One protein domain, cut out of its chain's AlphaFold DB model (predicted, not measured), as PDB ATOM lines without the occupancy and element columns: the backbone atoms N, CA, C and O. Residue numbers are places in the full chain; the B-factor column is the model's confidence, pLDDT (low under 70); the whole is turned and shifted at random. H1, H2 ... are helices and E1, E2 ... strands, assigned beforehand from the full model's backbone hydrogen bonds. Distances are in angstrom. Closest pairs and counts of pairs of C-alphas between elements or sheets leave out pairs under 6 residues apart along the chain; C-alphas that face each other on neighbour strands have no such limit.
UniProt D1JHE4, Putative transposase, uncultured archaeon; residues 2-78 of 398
ATOM      1  N   LYS A   2     234.566 263.291 290.753       67.94
ATOM      2  CA  LYS A   2     233.535 263.822 289.828       67.94
ATOM      3  C   LYS A   2     232.161 264.079 290.480       67.94
ATOM      4  O   LYS A   2     231.476 265.001 290.066       67.94
ATOM      5  N   GLY A   3     231.770 263.306 291.500       63.25
ATOM      6  CA  GLY A   3     230.496 263.501 292.217       63.25
ATOM      7  C   GLY A   3     230.435 264.809 293.014       63.25
ATOM      8  O   GLY A   3     229.450 265.527 292.917       63.25
ATOM      9  N   VAL A   4     231.528 265.172 293.694       69.31
ATOM     10  CA  VAL A   4     231.680 266.446 294.425       69.31
ATOM     11  C   VAL A   4     231.464 267.645 293.492       69.31
ATOM     12  O   VAL A   4     230.674 268.531 293.785       69.31
ATOM     13  N   GLN A   5     232.084 267.634 292.307       69.94
ATOM     14  CA  GLN A   5     231.918 268.702 291.309       69.94
ATOM     15  C   GLN A   5     230.464 268.862 290.837       69.94
ATOM     16  O   GLN A   5     230.018 269.976 290.579       69.94
ATOM     17  N   ILE A   6     229.722 267.758 290.714       71.38
ATOM     18  CA  ILE A   6     228.309 267.791 290.318       71.38
ATOM     19  C   ILE A   6     227.443 268.321 291.469       71.38
ATOM     20  O   ILE A   6     226.557 269.132 291.214       71.38
ATOM     21  N   ALA A   7     227.727 267.937 292.716       67.94
ATOM     22  CA  ALA A   7     227.032 268.453 293.897       67.94
ATOM     23  C   ALA A   7     227.186 269.979 294.025       67.94
ATOM     24  O   ALA A   7     226.193 270.699 294.089       67.94
ATOM     25  N   HIS A   8     228.418 270.488 293.913       65.50
ATOM     26  CA  HIS A   8     228.699 271.930 293.951       65.50
ATOM     27  C   HIS A   8     228.198 272.703 292.723       65.50
ATOM     28  O   HIS A   8     228.168 273.929 292.746       65.50
ATOM     29  N   SER A   9     227.770 272.028 291.649       66.00
ATOM     30  CA  SER A   9     227.159 272.724 290.508       66.00
ATOM     31  C   SER A   9     225.789 273.331 290.844       66.00
ATOM     32  O   SER A   9     225.311 274.186 290.097       66.00
ATOM     33  N   GLY A  10     225.147 272.888 291.939       60.03
ATOM     34  CA  GLY A  10     223.867 273.420 292.417       60.03
ATOM     35  C   GLY A  10     222.684 273.166 291.476       60.03
ATOM     36  O   GLY A  10     221.677 273.861 291.547       60.03
ATOM     37  N   LYS A  11     222.819 272.211 290.549       71.44
ATOM     38  CA  LYS A  11     221.823 271.866 289.517       71.44
ATOM     39  C   LYS A  11     221.077 270.557 289.810       71.44
ATOM     40  O   LYS A  11     220.503 269.970 288.897       71.44
ATOM     41  N   ILE A  12     221.153 270.064 291.046       80.19
ATOM     42  CA  ILE A  12     220.434 268.863 291.476       80.19
ATOM     43  C   ILE A  12     219.030 269.285 291.903       80.19
ATOM     44  O   ILE A  12     218.883 270.134 292.777       80.19
ATOM     45  N   SER A  13     218.011 268.693 291.284       79.69
ATOM     46  CA  SER A  13     216.608 269.016 291.560       79.69
ATOM     47  C   SER A  13     215.942 267.874 292.314       79.69
ATOM     48  O   SER A  13     215.996 266.726 291.874       79.69
ATOM     49  N   GLU A  14     215.290 268.176 293.431       80.88
ATOM     50  CA  GLU A  14     214.507 267.197 294.186       80.88
ATOM     51  C   GLU A  14     213.126 267.000 293.547       80.88
ATOM     52  O   GLU A  14     212.472 267.950 293.117       80.88
ATOM     53  N   THR A  15     212.688 265.750 293.459       80.25
ATOM     54  CA  THR A  15     211.390 265.341 292.917       80.25
ATOM     55  C   THR A  15     210.751 264.302 293.841       80.25
ATOM     56  O   THR A  15     211.471 263.632 294.582       80.25
ATOM     57  N   PRO A  16     209.428 264.057 293.760       76.88
ATOM     58  CA  PRO A  16     208.765 263.039 294.584       76.88
ATOM     59  C   PRO A  16     209.331 261.618 294.430       76.88
ATOM     60  O   PRO A  16     209.101 260.766 295.279       76.88
ATOM     61  N   LYS A  17     210.058 261.346 293.336       78.81
ATOM     62  CA  LYS A  17     210.662 260.041 293.033       78.81
ATOM     63  C   LYS A  17     212.158 259.960 293.375       78.81
ATOM     64  O   LYS A  17     212.738 258.898 293.196       78.81
ATOM     65  N   GLY A  18     212.792 261.048 293.824       85.50
ATOM     66  CA  GLY A  18     214.237 261.123 294.075       85.50
ATOM     67  C   GLY A  18     214.870 262.416 293.550       85.50
ATOM     68  O   GLY A  18     214.205 263.441 293.430       85.50
ATOM     69  N   TRP A  19     216.152 262.380 293.192       85.88
ATOM     70  CA  TRP A  19     216.942 263.536 292.763       85.88
ATOM     71  C   TRP A  19     217.337 263.448 291.292       85.88
ATOM     72  O   TRP A  19     217.905 262.455 290.844       85.88
ATOM     73  N   ILE A  20     217.086 264.513 290.539       86.19
ATOM     74  CA  ILE A  20     217.558 264.667 289.164       86.19
ATOM     75  C   ILE A  20     218.956 265.279 289.204       86.19
ATOM     76  O   ILE A  20     219.140 266.396 289.681       86.19
ATOM     77  N   VAL A  21     219.939 264.555 288.677       85.69
ATOM     78  CA  VAL A  21     221.354 264.933 288.665       85.69
ATOM     79  C   VAL A  21     221.828 265.125 287.220       85.69
ATOM     80  O   VAL A  21     221.719 264.197 286.414       85.69
ATOM     81  N   PRO A  22     222.383 266.289 286.847       83.94
ATOM     82  CA  PRO A  22     222.808 266.547 285.475       83.94
ATOM     83  C   PRO A  22     224.044 265.729 285.080       83.94
ATOM     84  O   PRO A  22     224.935 265.450 285.887       83.94
ATOM     85  N   SER A  23     224.131 265.387 283.795       81.00
ATOM     86  CA  SER A  23     225.315 264.768 283.208       81.00
ATOM     87  C   SER A  23     226.477 265.759 283.163       81.00
ATOM     88  O   SER A  23     226.345 266.885 282.700       81.00
ATOM     89  N   GLN A  24     227.660 265.306 283.574       72.69
ATOM     90  CA  GLN A  24     228.884 266.111 283.500       72.69
ATOM     91  C   GLN A  24     229.399 266.317 282.061       72.69
ATOM     92  O   GLN A  24     230.130 267.266 281.803       72.69
ATOM     93  N   SER A  25     229.080 265.409 281.133       69.56
ATOM     94  CA  SER A  25     229.717 265.340 279.803       69.56
ATOM     95  C   SER A  25     228.733 265.508 278.642       69.56
ATOM     96  O   SER A  25     229.127 265.393 277.488       69.56
ATOM     97  N   GLY A  26     227.451 265.756 278.925       69.50
ATOM     98  CA  GLY A  26     226.406 265.892 277.910       69.50
ATOM     99  C   GLY A  26     225.201 266.673 278.428       69.50
ATOM    100  O   GLY A  26     225.200 267.134 279.563       69.50
ATOM    101  N   LYS A  27     224.158 266.805 277.600       68.06
ATOM    102  CA  LYS A  27     222.949 267.594 277.916       68.06
ATOM    103  C   LYS A  27     221.855 266.825 278.685       68.06
ATOM    104  O   LYS A  27     220.795 267.384 278.930       68.06
ATOM    105  N   GLY A  28     222.083 265.556 279.028       78.12
ATOM    106  CA  GLY A  28     221.112 264.715 279.743       78.12
ATOM    107  C   GLY A  28     221.164 264.874 281.267       78.12
ATOM    108  O   GLY A  28     222.154 265.366 281.805       78.12
ATOM    109  N   ALA A  29     220.128 264.409 281.962       85.00
ATOM    110  CA  ALA A  29     220.081 264.301 283.420       85.00
ATOM    111  C   ALA A  29     219.608 262.901 283.834       85.00
ATOM    112  O   ALA A  29     218.893 262.239 283.083       85.00
ATOM    113  N   TYR A  30     220.029 262.454 285.012       88.44
ATOM    114  CA  TYR A  30     219.797 261.109 285.529       88.44
ATOM    115  C   TYR A  30     219.058 261.176 286.861       88.44
ATOM    116  O   TYR A  30     219.376 262.006 287.707       88.44
ATOM    117  N   LEU A  31     218.083 260.295 287.052       87.56
ATOM    118  CA  LEU A  31     217.340 260.151 288.293       87.56
ATOM    119  C   LEU A  31     218.112 259.235 289.247       87.56
ATOM    120  O   LEU A  31     218.461 258.100 288.908       87.56
ATOM    121  N   VAL A  32     218.349 259.740 290.450       86.19
ATOM    122  CA  VAL A  32     218.884 259.017 291.598       86.19
ATOM    123  C   VAL A  32     217.753 258.846 292.605       86.19
ATOM    124  O   VAL A  32     217.141 259.829 293.003       86.19
ATOM    125  N   TYR A  33     217.454 257.624 293.023       86.81
ATOM    126  CA  TYR A  33     216.306 257.323 293.883       86.81
ATOM    127  C   TYR A  33     216.668 256.278 294.939       86.81
ATOM    128  O   TYR A  33     217.661 255.565 294.794       86.81
ATOM    129  N   LYS A  34     215.891 256.206 296.024       83.38
ATOM    130  CA  LYS A  34     216.058 255.182 297.066       83.38
ATOM    131  C   LYS A  34     215.101 254.024 296.784       83.38
ATOM    132  O   LYS A  34     213.902 254.241 296.653       83.38
ATOM    133  N   GLU A  35     215.634 252.811 296.705       79.06
ATOM    134  CA  GLU A  35     214.873 251.564 296.571       79.06
ATOM    135  C   GLU A  35     215.496 250.540 297.533       79.06
ATOM    136  O   GLU A  35     216.718 250.378 297.547       79.06
ATOM    137  N   ASP A  36     214.688 249.925 298.402       73.25
ATOM    138  CA  ASP A  36     215.134 248.976 299.443       73.25
ATOM    139  C   ASP A  36     216.266 249.502 300.349       73.25
ATOM    140  O   ASP A  36     217.222 248.798 300.682       73.25
ATOM    141  N   GLY A  37     216.207 250.788 300.709       66.75
ATOM    142  CA  GLY A  37     217.225 251.440 301.544       66.75
ATOM    143  C   GLY A  37     218.567 251.697 300.843       66.75
ATOM    144  O   GLY A  37     219.479 252.232 301.469       66.75
ATOM    145  N   LYS A  38     218.699 251.373 299.548       74.38
ATOM    146  CA  LYS A  38     219.900 251.627 298.741       74.38
ATOM    147  C   LYS A  38     219.650 252.732 297.715       74.38
ATOM    148  O   LYS A  38     218.616 252.776 297.053       74.38
ATOM    149  N   THR A  39     220.628 253.619 297.555       82.25
ATOM    150  CA  THR A  39     220.598 254.682 296.543       82.25
ATOM    151  C   THR A  39     220.932 254.095 295.167       82.25
ATOM    152  O   THR A  39     222.044 253.621 294.951       82.25
ATOM    153  N   LYS A  40     219.986 254.129 294.223       85.56
ATOM    154  CA  LYS A  40     220.147 253.678 292.830       85.56
ATOM    155  C   LYS A  40     220.136 254.858 291.862       85.56
ATOM    156  O   LYS A  40     219.696 255.951 292.202       85.56
ATOM    157  N   CYS A  41     220.659 254.658 290.652       86.62
ATOM    158  CA  CYS A  41     220.685 255.675 289.599       86.62
ATOM    159  C   CYS A  41     220.413 255.049 288.231       86.62
ATOM    160  O   CYS A  41     221.025 254.038 287.904       86.62
ATOM    161  N   ASN A  42     219.588 255.699 287.408       87.00
ATOM    162  CA  ASN A  42     219.257 255.268 286.040       87.00
ATOM    163  C   ASN A  42     220.311 255.646 284.974       87.00
ATOM    164  O   ASN A  42     219.989 255.814 283.799       87.00
ATOM    165  N   CYS A  43     221.560 255.903 285.370       84.56
ATOM    166  CA  CYS A  43     222.600 256.238 284.401       84.56
ATOM    167  C   CYS A  43     223.227 254.959 283.818       84.56
ATOM    168  O   CYS A  43     223.461 254.024 284.589       84.56
ATOM    169  N   PRO A  44     223.632 254.952 282.531       81.81
ATOM    170  CA  PRO A  44     224.205 253.766 281.883       81.81
ATOM    171  C   PRO A  44     225.403 253.165 282.633       81.81
ATOM    172  O   PRO A  44     225.572 251.955 282.694       81.81
ATOM    173  N   ASP A  45     226.222 254.016 283.260       79.44
ATOM    174  CA  ASP A  45     227.386 253.597 284.053       79.44
ATOM    175  C   ASP A  45     226.987 252.785 285.300       79.44
ATOM    176  O   ASP A  45     227.655 251.818 285.654       79.44
ATOM    177  N   CYS A  46     225.871 253.140 285.943       81.06
ATOM    178  CA  CYS A  46     225.346 252.417 287.102       81.06
ATOM    179  C   CYS A  46     224.698 251.091 286.688       81.06
ATOM    180  O   CYS A  46     224.876 250.092 287.380       81.06
ATOM    181  N   GLU A  47     223.976 251.082 285.564       79.25
ATOM    182  CA  GLU A  47     223.323 249.885 285.022       79.25
ATOM    183  C   GLU A  47     224.345 248.846 284.546       79.25
ATOM    184  O   GLU A  47     224.195 247.662 284.832       79.25
ATOM    185  N   MET A  48     225.426 249.280 283.888       73.88
ATOM    186  CA  MET A  48     226.461 248.371 283.381       73.88
ATOM    187  C   MET A  48     227.407 247.856 284.468       73.88
ATOM    188  O   MET A  48     227.888 246.729 284.372       73.88
ATOM    189  N   ARG A  49     227.740 248.678 285.474       76.56
ATOM    190  CA  ARG A  49     228.786 248.339 286.457       76.56
ATOM    191  C   ARG A  49     228.252 247.851 287.796       76.56
ATOM    192  O   ARG A  49     229.046 247.345 288.582       76.56
ATOM    193  N   GLY A  50     226.973 248.074 288.106       70.00
ATOM    194  CA  GLY A  50     226.371 247.705 289.395       70.00
ATOM    195  C   GLY A  50     227.035 248.352 290.621       70.00
ATOM    196  O   GLY A  50     226.797 247.931 291.749       70.00
ATOM    197  N   THR A  51     227.886 249.361 290.417       78.56
ATOM    198  CA  THR A  51     228.637 250.062 291.466       78.56
ATOM    199  C   THR A  51     228.192 251.514 291.563       78.56
ATOM    200  O   THR A  51     227.583 252.076 290.650       78.56
ATOM    201  N   LYS A  52     228.491 252.135 292.705       81.94
ATOM    202  CA  LYS A  52     228.064 253.494 293.037       81.94
ATOM    203  C   LYS A  52     228.609 254.519 292.043       81.94
ATOM    204  O   LYS A  52     229.803 254.825 292.025       81.94
ATOM    205  N   CYS A  53     227.720 255.063 291.217       85.12
ATOM    206  CA  CYS A  53     228.092 255.980 290.147       85.12
ATOM    207  C   CYS A  53     228.336 257.408 290.667       85.12
ATOM    208  O   CYS A  53     227.956 257.783 291.780       85.12
ATOM    209  N   LYS A  54     228.939 258.256 289.829       83.44
ATOM    210  CA  LYS A  54     229.224 259.664 290.167       83.44
ATOM    211  C   LYS A  54     227.982 260.478 290.566       83.44
ATOM    212  O   LYS A  54     228.133 261.424 291.328       83.44
ATOM    213  N   HIS A  55     226.794 260.123 290.071       84.00
ATOM    214  CA  HIS A  55     225.543 260.818 290.394       84.00
ATOM    215  C   HIS A  55     225.024 260.440 291.788       84.00
ATOM    216  O   HIS A  55     224.559 261.313 292.507       84.00
ATOM    217  N   GLN A  56     225.181 259.180 292.210       83.19
ATOM    218  CA  GLN A  56     224.865 258.758 293.583       83.19
ATOM    219  C   GLN A  56     225.787 259.450 294.588       83.19
ATOM    220  O   GLN A  56     225.318 260.010 295.571       83.19
ATOM    221  N   TRP A  57     227.089 259.502 294.285       82.62
ATOM    222  CA  TRP A  57     228.031 260.310 295.059       82.62
ATOM    223  C   TRP A  57     227.627 261.787 295.092       82.62
ATOM    224  O   TRP A  57     227.714 262.408 296.139       82.62
ATOM    225  N   ALA A  58     227.173 262.362 293.973       80.19
ATOM    226  CA  ALA A  58     226.753 263.762 293.927       80.19
ATOM    227  C   ALA A  58     225.559 264.060 294.848       80.19
ATOM    228  O   ALA A  58     225.563 265.095 295.500       80.19
ATOM    229  N   VAL A  59     224.575 263.162 294.932       79.44
ATOM    230  CA  VAL A  59     223.436 263.313 295.854       79.44
ATOM    231  C   VAL A  59     223.877 263.214 297.310       79.44
ATOM    232  O   VAL A  59     223.433 264.010 298.124       79.44
ATOM    233  N   GLU A  60     224.791 262.304 297.639       76.69
ATOM    234  CA  GLU A  60     225.325 262.216 299.005       76.69
ATOM    235  C   GLU A  60     226.152 263.433 299.409       76.69
ATOM    236  O   GLU A  60     226.084 263.861 300.549       76.69
ATOM    237  N   TYR A  61     226.914 264.027 298.491       71.94
ATOM    238  CA  TYR A  61     227.598 265.291 298.782       71.94
ATOM    239  C   TYR A  61     226.635 266.486 298.821       71.94
ATOM    240  O   TYR A  61     226.950 267.500 299.431       71.94
ATOM    241  N   PHE A  62     225.485 266.391 298.149       68.56
ATOM    242  CA  PHE A  62     224.451 267.425 298.147       68.56
ATOM    243  C   PHE A  62     223.608 267.422 299.432       68.56
ATOM    244  O   PHE A  62     223.071 268.467 299.796       68.56
ATOM    245  N   ILE A  63     223.506 266.270 300.102       68.94
ATOM    246  CA  ILE A  63     222.735 266.044 301.328       68.94
ATOM    247  C   ILE A  63     223.714 265.657 302.442       68.94
ATOM    248  O   ILE A  63     224.092 264.492 302.557       68.94
ATOM    249  N   LYS A  64     224.127 266.617 303.275       60.38
ATOM    250  CA  LYS A  64     224.923 266.331 304.476       60.38
ATOM    251  C   LYS A  64     223.934 265.972 305.591       60.38
ATOM    252  O   LYS A  64     223.200 266.832 306.067       60.38
ATOM    253  N   GLU A  65     223.841 264.691 305.944       51.47
ATOM    254  CA  GLU A  65     223.059 264.238 307.104       51.47
ATOM    255  C   GLU A  65     223.987 264.211 308.333       51.47
ATOM    256  O   GLU A  65     224.963 263.457 308.351       51.47
ATOM    257  N   SER A  66     223.703 265.028 309.345       47.94
ATOM    258  CA  SER A  66     224.337 264.978 310.670       47.94
ATOM    259  C   SER A  66     223.291 264.631 311.731       47.94
ATOM    260  O   SER A  66     222.087 264.731 311.493       47.94
ATOM    261  N   VAL A  67     223.733 264.138 312.885       41.88
ATOM    262  CA  VAL A  67     222.854 263.806 314.013       41.88
ATOM    263  C   VAL A  67     223.257 264.704 315.174       41.88
ATOM    264  O   VAL A  67     224.448 264.770 315.484       41.88
ATOM    265  N   ASP A  68     222.302 265.429 315.756       48.34
ATOM    266  CA  ASP A  68     222.552 266.258 316.939       48.34
ATOM    267  C   ASP A  68     222.763 265.401 318.205       48.34
ATOM    268  O   ASP A  68     222.589 264.179 318.193       48.34
ATOM    269  N   GLU A  69     223.161 266.033 319.311       50.44
ATOM    270  CA  GLU A  69     223.382 265.353 320.598       50.44
ATOM    271  C   GLU A  69     222.101 264.696 321.165       50.44
ATOM    272  O   GLU A  69     222.188 263.824 322.030       50.44
ATOM    273  N   GLU A  70     220.925 265.051 320.636       57.78
ATOM    274  CA  GLU A  70     219.606 264.528 321.018       57.78
ATOM    275  C   GLU A  70     219.098 263.411 320.079       57.78
ATOM    276  O   GLU A  70     218.042 262.823 320.318       57.78
ATOM    277  N   GLY A  71     219.861 263.054 319.039       51.28
ATOM    278  CA  GLY A  71     219.531 261.976 318.105       51.28
ATOM    279  C   GLY A  71     218.660 262.383 316.910       51.28
ATOM    280  O   GLY A  71     218.251 261.510 316.134       51.28
ATOM    281  N   ASN A  72     218.382 263.673 316.708       52.31
ATOM    282  CA  ASN A  72     217.646 264.169 315.549       52.31
ATOM    283  C   ASN A  72     218.558 264.285 314.326       52.31
ATOM    284  O   ASN A  72     219.700 264.738 314.395       52.31
ATOM    285  N   LYS A  73     218.025 263.904 313.163       49.19
ATOM    286  CA  LYS A  73     218.722 264.036 311.878       49.19
ATOM    287  C   LYS A  73     218.592 265.461 311.350       49.19
ATOM    288  O   LYS A  73     217.502 265.869 310.951       49.19
ATOM    289  N   ILE A  74     219.707 266.175 311.272       50.09
ATOM    290  CA  ILE A  74     219.827 267.461 310.587       50.09
ATOM    291  C   ILE A  74     220.248 267.181 309.141       50.09
ATOM    292  O   ILE A  74     221.216 266.469 308.884       50.09
ATOM    293  N   VAL A  75     219.489 267.716 308.184       55.88
ATOM    294  CA  VAL A  75     219.767 267.573 306.751       55.88
ATOM    295  C   VAL A  75     220.189 268.928 306.192       55.88
ATOM    296  O   VAL A  75     219.341 269.778 305.921       55.88
ATOM    297  N   GLU A  76     221.488 269.128 305.983       53.94
ATOM    298  CA  GLU A  76     222.022 270.320 305.321       53.94
ATOM    299  C   GLU A  76     222.091 270.091 303.808       53.94
ATOM    300  O   GLU A  76     222.734 269.157 303.316       53.94
ATOM    301  N   LYS A  77     221.402 270.946 303.045       57.34
ATOM    302  CA  LYS A  77     221.421 270.922 301.576       57.34
ATOM    303  C   LYS A  77     222.412 271.956 301.060       57.34
ATOM    304  O   LYS A  77     222.362 273.115 301.467       57.34
ATOM    305  N   VAL A  78     223.249 271.574 300.096       53.19
ATOM    306  CA  VAL A  78     224.134 272.520 299.392       53.19
ATOM    307  C   VAL A  78     223.295 273.374 298.435       53.19
ATOM    308  O   VAL A  78     223.125 273.049 297.259       53.19
TER     309      VAL A  78
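What this domain is: This is residues 2 to 78 of the 398 residues of the protein "Putative transposase" of uncultured archaeon (UniProt D1JHE4). A small twisted sheet of four strands, E1 to E4, has helix H3 packed slantwise on one face, with the short helix H1 packed on H3 and the short helix H2 beyond the E4 edge of the sheet. From the end of H3 a hairpin, E5 and E6, reaches away from this body as an arm and makes much of the length. The printed part has 77 residues, with three named helices and six named strands in the order H1 E1 E2 E3 E4 H2 H3 E5 E6; both sheets, E1 - E2 - E3 - E4 and E5 - E6, are antiparallel, and the class is mixed, helices and strands. The whole is compact, with a radius of gyration of the C-alphas of 13.0 A, and elongated, spanning 42 by 27 by 23 A.

How they stand to each other: H1, residues 2 to 7, touches H3, residues 54 to 62, at a steep tilt of 41 degrees, the same way; their closest C-alphas, of Gly 3 and Ala 58, are 4.1 A apart. E1, residues 13 to 15, E2, residues 18 to 22, E3, residues 29 to 35, and E4, residues 38 to 41, form a meander, each strand the antiparallel neighbour of the one before. N 13 and O 20 are 3.0 A apart, N 19 and O 32 2.7 A, and N 33 and O 40 2.9 A, within hydrogen-bond range. The pairing is staggered: E3 pairs with E2 over residues 29 to 32 and with E4 over 32 to 35. H1 only grazes this sheet. H2, residues 44 to 49, is only just not on it, with 4 pairs of C-alphas within 10 A, and is near H3. H3 is on the sheet at a height of 8.7 A, only just over E2 and E3, with 3 C-alphas on each. It runs slantwise to the strands, at 53 degrees to E2 on the local plane. E5, residues 63 to 67, and E6, residues 73 to 77, are a hairpin, with N 64 and O 76 2.9 A apart; both are apart from E1 to E4. In H1, H2 and H3 every O i to N i+4 pair is within hydrogen-bond range.

Where its parts are: H1 begins at C-alpha 2, (233.535, 263.822, 289.828), and is 9.0 A long. E1 measures 6.5 A, E2 13.3 A, E3 19.0 A and E4 10.0 A. H2 is 8.4 A long and H3 12.1 A, from C-alpha 54 at (229.224, 259.664, 290.167). E5 measures 12.9 A and E6 12.7 A, ending at C-alpha 77, (221.421, 270.922, 301.576).

The domain as a whole: The two C-alphas farthest apart, of Gly 26 and Glu 70, are 43.7 A apart. The printed part has no cut and no long link. Mean pLDDT of the printed part is 72.7; it is under 70 for 29 residues, among them 62 to 78.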